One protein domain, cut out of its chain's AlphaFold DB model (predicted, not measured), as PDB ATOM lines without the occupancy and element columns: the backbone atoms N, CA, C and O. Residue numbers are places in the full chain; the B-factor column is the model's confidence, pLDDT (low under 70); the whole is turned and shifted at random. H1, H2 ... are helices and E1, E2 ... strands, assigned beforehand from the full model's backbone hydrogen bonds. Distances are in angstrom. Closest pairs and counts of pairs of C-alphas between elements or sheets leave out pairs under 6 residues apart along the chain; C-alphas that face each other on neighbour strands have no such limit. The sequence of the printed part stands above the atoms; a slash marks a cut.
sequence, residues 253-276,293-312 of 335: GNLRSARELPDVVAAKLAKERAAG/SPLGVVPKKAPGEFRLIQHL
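What this domain is: This is residues 253 to 276 and 293 to 312 of the 335 residues of the protein "C3H1-type domain-containing protein" of Paroedura picta (UniProt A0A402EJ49). A short helix, H1, packs on strand E1 of a two-stranded hairpin, E1 and E2, and the longer helix H2 comes near both strands with its residues 262 to 269, while residues 270 to 276 stick out free. The printed part has 44 residues, with two named helices and then two named strands in the order H1, H2, E1, E2; the sheet, E1 - E2, is antiparallel and the class is mixed, helices and strands. The whole is compact, with a radius of gyration of the C-alphas of 10.3 A, and spans 27 by 26 by 18 A.

Where its parts are: H1 is residues 256 to 260, 6.2 A from first to last C-alpha, and begins with C-alpha 256 at (159.440, 190.360, 157.337). H2 is residues 262 to 274, 18.2 A long, and ends with C-alpha 274 at (174.564, 182.284, 176.444). E1 is residues 295 to 299, 13.8 A long. E2 is residues 306 to 310, 13.1 A long, and ends with C-alpha 310 at (166.064, 179.768, 160.135).

How they stand to each other: E1 and E2 form a hairpin, antiparallel at 151 degrees between their directions. N 296 and O 309 are 2.9 A apart and N 307 and O 298 2.8 A, both within hydrogen-bond range. The closest C-alphas of H1 and E1, those of Ala 258 and Gly 296, are 4.6 A apart. H1 and E2 are only just apart, 8.4 A at the closest. H1 and H2 are close but not clearly touching, with the closest C-alphas, those of Ala 258 and Val 265, 6.4 A apart. The closest C-alphas of H2 and E2, those of Val 265 and Leu 308, are 6.9 A apart. In H1 and H2 every O i to N i+4 pair is within hydrogen-bond range.

The domain as a whole: The two C-alphas farthest apart, those of Gly 253 and Ala 302, are 27.6 A apart. Residues 277 to 292 are not printed, and C-alphas 276 and 293 are 19.7 A apart across this cut. The link from H1 to H2 is tight and that from E1 to E2 short. The mean pLDDT of the printed part is 91.8, and no printed residue is under 70.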
ATOM      1  N   GLY A 253     168.643 188.776 153.230       89.44
ATOM      2  CA  GLY A 253     167.956 189.567 154.242       89.44
ATOM      3  C   GLY A 253     166.981 188.717 155.056       89.44
ATOM      4  O   GLY A 253     166.379 187.777 154.543       89.44
ATOM      5  N   ASN A 254     166.765 189.103 156.313       93.69
ATOM      6  CA  ASN A 254     165.778 188.462 157.186       93.69
ATOM      7  C   ASN A 254     164.350 188.559 156.626       93.69
ATOM      8  O   ASN A 254     164.024 189.501 155.892       93.69
ATOM      9  N   LEU A 255     163.497 187.610 157.022       91.31
ATOM     10  CA  LEU A 255     162.067 187.615 156.716       91.31
ATOM     11  C   LEU A 255     161.379 188.815 157.380       91.31
ATOM     12  O   LEU A 255     161.851 189.332 158.395       91.31
ATOM     13  N   ARG A 256     160.229 189.224 156.832       92.50
ATOM     14  CA  ARG A 256     159.440 190.360 157.337       92.50
ATOM     15  C   ARG A 256     159.182 190.268 158.845       92.50
ATOM     16  O   ARG A 256     159.449 191.232 159.551       92.50
ATOM     17  N   SER A 257     158.800 189.091 159.347       93.31
ATOM     18  CA  SER A 257     158.504 188.903 160.771       93.31
ATOM     19  C   SER A 257     159.697 189.181 161.690       93.31
ATOM     20  O   SER A 257     159.522 189.740 162.766       93.31
ATOM     21  N   ALA A 258     160.921 188.841 161.275       93.06
ATOM     22  CA  ALA A 258     162.122 189.144 162.056       93.06
ATOM     23  C   ALA A 258     162.502 190.633 162.009       93.06
ATOM     24  O   ALA A 258     163.118 191.124 162.950       93.06
ATOM     25  N   ARG A 259     162.140 191.354 160.937       93.94
ATOM     26  CA  ARG A 259     162.349 192.810 160.840       93.94
ATOM     27  C   ARG A 259     161.338 193.593 161.670       93.94
ATOM     28  O   ARG A 259     161.694 194.621 162.225       93.94
ATOM     29  N   GLU A 260     160.101 193.107 161.748       94.69
ATOM     30  CA  GLU A 260     159.025 193.725 162.535       94.69
ATOM     31  C   GLU A 260     159.182 193.492 164.044       94.69
ATOM     32  O   GLU A 260     158.654 194.262 164.837       94.69
ATOM     33  N   LEU A 261     159.913 192.448 164.454       92.81
ATOM     34  CA  LEU A 261     160.119 192.085 165.861       92.81
ATOM     35  C   LEU A 261     161.617 191.929 166.206       92.81
ATOM     36  O   LEU A 261     162.047 190.837 166.599       92.81
ATOM     37  N   PRO A 262     162.432 192.996 166.078       94.56
ATOM     38  CA  PRO A 262     163.882 192.922 166.271       94.56
ATOM     39  C   PRO A 262     164.274 192.572 167.713       94.56
ATOM     40  O   PRO A 262     165.185 191.767 167.917       94.56
ATOM     41  N   ASP A 263     163.550 193.083 168.712       94.75
ATOM     42  CA  ASP A 263     163.842 192.833 170.132       94.75
ATOM     43  C   ASP A 263     163.656 191.359 170.502       94.75
ATOM     44  O   ASP A 263     164.464 190.765 171.219       94.75
ATOM     45  N   VAL A 264     162.621 190.727 169.942       93.25
ATOM     46  CA  VAL A 264     162.361 189.293 170.119       93.25
ATOM     47  C   VAL A 264     163.504 188.473 169.524       93.25
ATOM     48  O   VAL A 264     163.977 187.525 170.156       93.25
ATOM     49  N   VAL A 265     163.969 188.829 168.322       93.44
ATOM     50  CA  VAL A 265     165.100 188.156 167.666       93.44
ATOM     51  C   VAL A 265     166.371 188.316 168.501       93.44
ATOM     52  O   VAL A 265     167.030 187.317 168.795       93.44
ATOM     53  N   ALA A 266     166.682 189.538 168.941       93.69
ATOM     54  CA  ALA A 266     167.855 189.835 169.755       93.69
ATOM     55  C   ALA A 266     167.852 189.047 171.074       93.69
ATOM     56  O   ALA A 266     168.843 188.388 171.401       93.69
ATOM     57  N   ALA A 267     166.723 189.021 171.788       93.81
ATOM     58  CA  ALA A 267     166.576 188.270 173.033       93.81
ATOM     59  C   ALA A 267     166.761 186.755 172.833       93.81
ATOM     60  O   ALA A 267     167.405 186.083 173.645       93.81
ATOM     61  N   LYS A 268     166.237 186.194 171.733       92.38
ATOM     62  CA  LYS A 268     166.426 184.772 171.404       92.38
ATOM     63  C   LYS A 268     167.879 184.455 171.071       92.38
ATOM     64  O   LYS A 268     168.413 183.494 171.617       92.38
ATOM     65  N   LEU A 269     168.526 185.266 170.238       92.88
ATOM     66  CA  LEU A 269     169.936 185.080 169.888       92.88
ATOM     67  C   LEU A 269     170.843 185.213 171.115       92.88
ATOM     68  O   LEU A 269     171.750 184.403 171.284       92.88
ATOM     69  N   ALA A 270     170.567 186.161 172.015       93.50
ATOM     70  CA  ALA A 270     171.302 186.304 173.269       93.50
ATOM     71  C   ALA A 270     171.201 185.043 174.142       93.50
ATOM     72  O   ALA A 270     172.206 184.601 174.699       93.50
ATOM     73  N   LYS A 271     170.017 184.419 174.214       93.19
ATOM     74  CA  LYS A 271     169.810 183.160 174.947       93.19
ATOM     75  C   LYS A 271     170.554 181.981 174.314       93.19
ATOM     76  O   LYS A 271     171.164 181.194 175.033       93.19
ATOM     77  N   GLU A 272     170.525 181.856 172.989       94.00
ATOM     78  CA  GLU A 272     171.250 180.794 172.276       94.00
ATOM     79  C   GLU A 272     172.773 180.970 172.367       94.00
ATOM     80  O   GLU A 272     173.498 179.984 172.515       94.00
ATOM     81  N   ARG A 273     173.248 182.222 172.368       93.31
ATOM     82  CA  ARG A 273     174.651 182.576 172.616       93.31
ATOM     83  C   ARG A 273     175.078 182.232 174.039       93.31
ATOM     84  O   ARG A 273     176.099 181.582 174.220       93.31
ATOM     85  N   ALA A 274     174.288 182.616 175.044       93.69
ATOM     86  CA  ALA A 274     174.564 182.284 176.444       93.69
ATOM     87  C   ALA A 274     174.595 180.764 176.689       93.69
ATOM     88  O   ALA A 274     175.339 180.289 177.538       93.69
ATOM     89  N   ALA A 275     173.821 179.995 175.917       93.94
ATOM     90  CA  ALA A 275     173.826 178.536 175.962       93.94
ATOM     91  C   ALA A 275     174.949 177.877 175.135       93.94
ATOM     92  O   ALA A 275     174.984 176.649 175.049       93.94
ATOM     93  N   GLY A 276     175.814 178.657 174.478       92.19
ATOM     94  CA  GLY A 276     176.910 178.146 173.650       92.19
ATOM     95  C   GLY A 276     176.471 177.427 172.369       92.19
ATOM     96  O   GLY A 276     177.285 176.755 171.745       92.19
ATOM     97  N   SER A 293     171.446 182.419 155.884       90.25
ATOM     98  CA  SER A 293     170.018 182.176 155.652       90.25
ATOM     99  C   SER A 293     169.147 183.186 156.411       90.25
ATOM    100  O   SER A 293     169.519 183.582 157.518       90.25
ATOM    101  N   PRO A 294     167.957 183.541 155.891       92.00
ATOM    102  CA  PRO A 294     167.046 184.456 156.567       92.00
ATOM    103  C   PRO A 294     166.591 183.909 157.919       92.00
ATOM    104  O   PRO A 294     166.212 182.736 158.028       92.00
ATOM    105  N   LEU A 295     166.537 184.783 158.921       93.25
ATOM    106  CA  LEU A 295     165.798 184.522 160.149       93.25
ATOM    107  C   LEU A 295     164.350 184.996 160.018       93.25
ATOM    108  O   LEU A 295     164.046 185.976 159.334       93.25
ATOM    109  N   GLY A 296     163.460 184.302 160.715       94.06
ATOM    110  CA  GLY A 296     162.077 184.693 160.937       94.06
ATOM    111  C   GLY A 296     161.668 184.411 162.373       94.06
ATOM    112  O   GLY A 296     162.325 183.652 163.088       94.06
ATOM    113  N   VAL A 297     160.546 184.985 162.784       93.50
ATOM    114  CA  VAL A 297     159.880 184.620 164.037       93.50
ATOM    115  C   VAL A 297     158.464 184.135 163.768       93.50
ATOM    116  O   VAL A 297     157.808 184.591 162.831       93.50
ATOM    117  N   VAL A 298     158.018 183.186 164.589       93.00
ATOM    118  CA  VAL A 298     156.668 182.609 164.547       93.00
ATOM    119  C   VAL A 298     156.080 182.623 165.962       93.00
ATOM    120  O   VAL A 298     156.751 182.136 166.879       93.00
ATOM    121  N   PRO A 299     154.863 183.156 166.176       90.81
ATOM    122  CA  PRO A 299     154.192 183.105 167.473       90.81
ATOM    123  C   PRO A 299     153.971 181.668 167.966       90.81
ATOM    124  O   PRO A 299     153.757 180.741 167.182       90.81
ATOM    125  N   LYS A 300     154.010 181.464 169.282       92.19
ATOM    126  CA  LYS A 300     153.556 180.235 169.941       92.19
ATOM    127  C   LYS A 300     152.095 180.370 170.383       92.19
ATOM    128  O   LYS A 300     151.505 181.437 170.298       92.19
ATOM    129  N   LYS A 301     151.534 179.273 170.912       88.50
ATOM    130  CA  LYS A 301     150.194 179.249 171.528       88.50
ATOM    131  C   LYS A 301     150.061 180.225 172.707       88.50
ATOM    132  O   LYS A 301     148.988 180.771 172.910       88.50
ATOM    133  N   ALA A 302     151.131 180.417 173.483       83.12
ATOM    134  CA  ALA A 302     151.155 181.385 174.573       83.12
ATOM    135  C   ALA A 302     151.338 182.811 174.013       83.12
ATOM    136  O   ALA A 302     152.294 183.028 173.257       83.12
ATOM    137  N   PRO A 303     150.468 183.775 174.370       85.88
ATOM    138  CA  PRO A 303     150.607 185.164 173.942       85.88
ATOM    139  C   PRO A 303     151.975 185.744 174.321       85.88
ATOM    140  O   PRO A 303     152.473 185.513 175.418       85.88
ATOM    141  N   GLY A 304     152.600 186.479 173.398       86.44
ATOM    142  CA  GLY A 304     153.915 187.099 173.610       86.44
ATOM    143  C   GLY A 304     155.117 186.155 173.474       86.44
ATOM    144  O   GLY A 304     156.258 186.617 173.472       86.44
ATOM    145  N   GLU A 305     154.911 184.845 173.301       89.50
ATOM    146  CA  GLU A 305     156.007 183.912 173.052       89.50
ATOM    147  C   GLU A 305     156.239 183.650 171.563       89.50
ATOM    148  O   GLU A 305     155.321 183.331 170.815       89.50
ATOM    149  N   PHE A 306     157.508 183.650 171.150       92.00
ATOM    150  CA  PHE A 306     157.907 183.391 169.766       92.00
ATOM    151  C   PHE A 306     158.937 182.259 169.654       92.00
ATOM    152  O   PHE A 306     159.704 181.977 170.589       92.00
ATOM    153  N   ARG A 307     158.966 181.607 168.488       92.88
ATOM    154  CA  ARG A 307     160.033 180.710 168.021       92.88
ATOM    155  C   ARG A 307     160.855 181.430 166.959       92.88
ATOM    156  O   ARG A 307     160.281 182.049 166.069       92.88
ATOM    157  N   LEU A 308     162.176 181.313 167.051       92.19
ATOM    158  CA  LEU A 308     163.085 181.730 165.987       92.19
ATOM    159  C   LEU A 308     163.137 180.609 164.942       92.19
ATOM    160  O   LEU A 308     163.298 179.444 165.307       92.19
ATOM    161  N   ILE A 309     162.981 180.954 163.669       92.38
ATOM    162  CA  ILE A 309     163.117 180.027 162.544       92.38
ATOM    163  C   ILE A 309     164.259 180.486 161.642       92.38
ATOM    164  O   ILE A 309     164.426 181.681 161.401       92.38
ATOM    165  N   GLN A 310     165.025 179.529 161.129       90.06
ATOM    166  CA  GLN A 310     166.064 179.768 160.135       90.06
ATOM    167  C   GLN A 310     165.640 179.116 158.821       90.06
ATOM    168  O   GLN A 310     165.362 177.916 158.773       90.06
ATOM    169  N   HIS A 311     165.561 179.901 157.749       85.50
ATOM    170  CA  HIS A 311     165.064 179.427 156.460       85.50
ATOM    171  C   HIS A 311     166.180 178.733 155.656       85.50
ATOM    172  O   HIS A 311     166.677 179.259 154.662       85.50
ATOM    173  N   LEU A 312     166.561 177.518 156.068       83.50
ATOM    174  CA  LEU A 312     167.687 176.756 155.493       83.50
ATOM    175  C   LEU A 312     167.492 176.306 154.031       83.50
ATOM    176  O   LEU A 312     168.450 175.915 153.371       83.50
TER     177      LEU A 312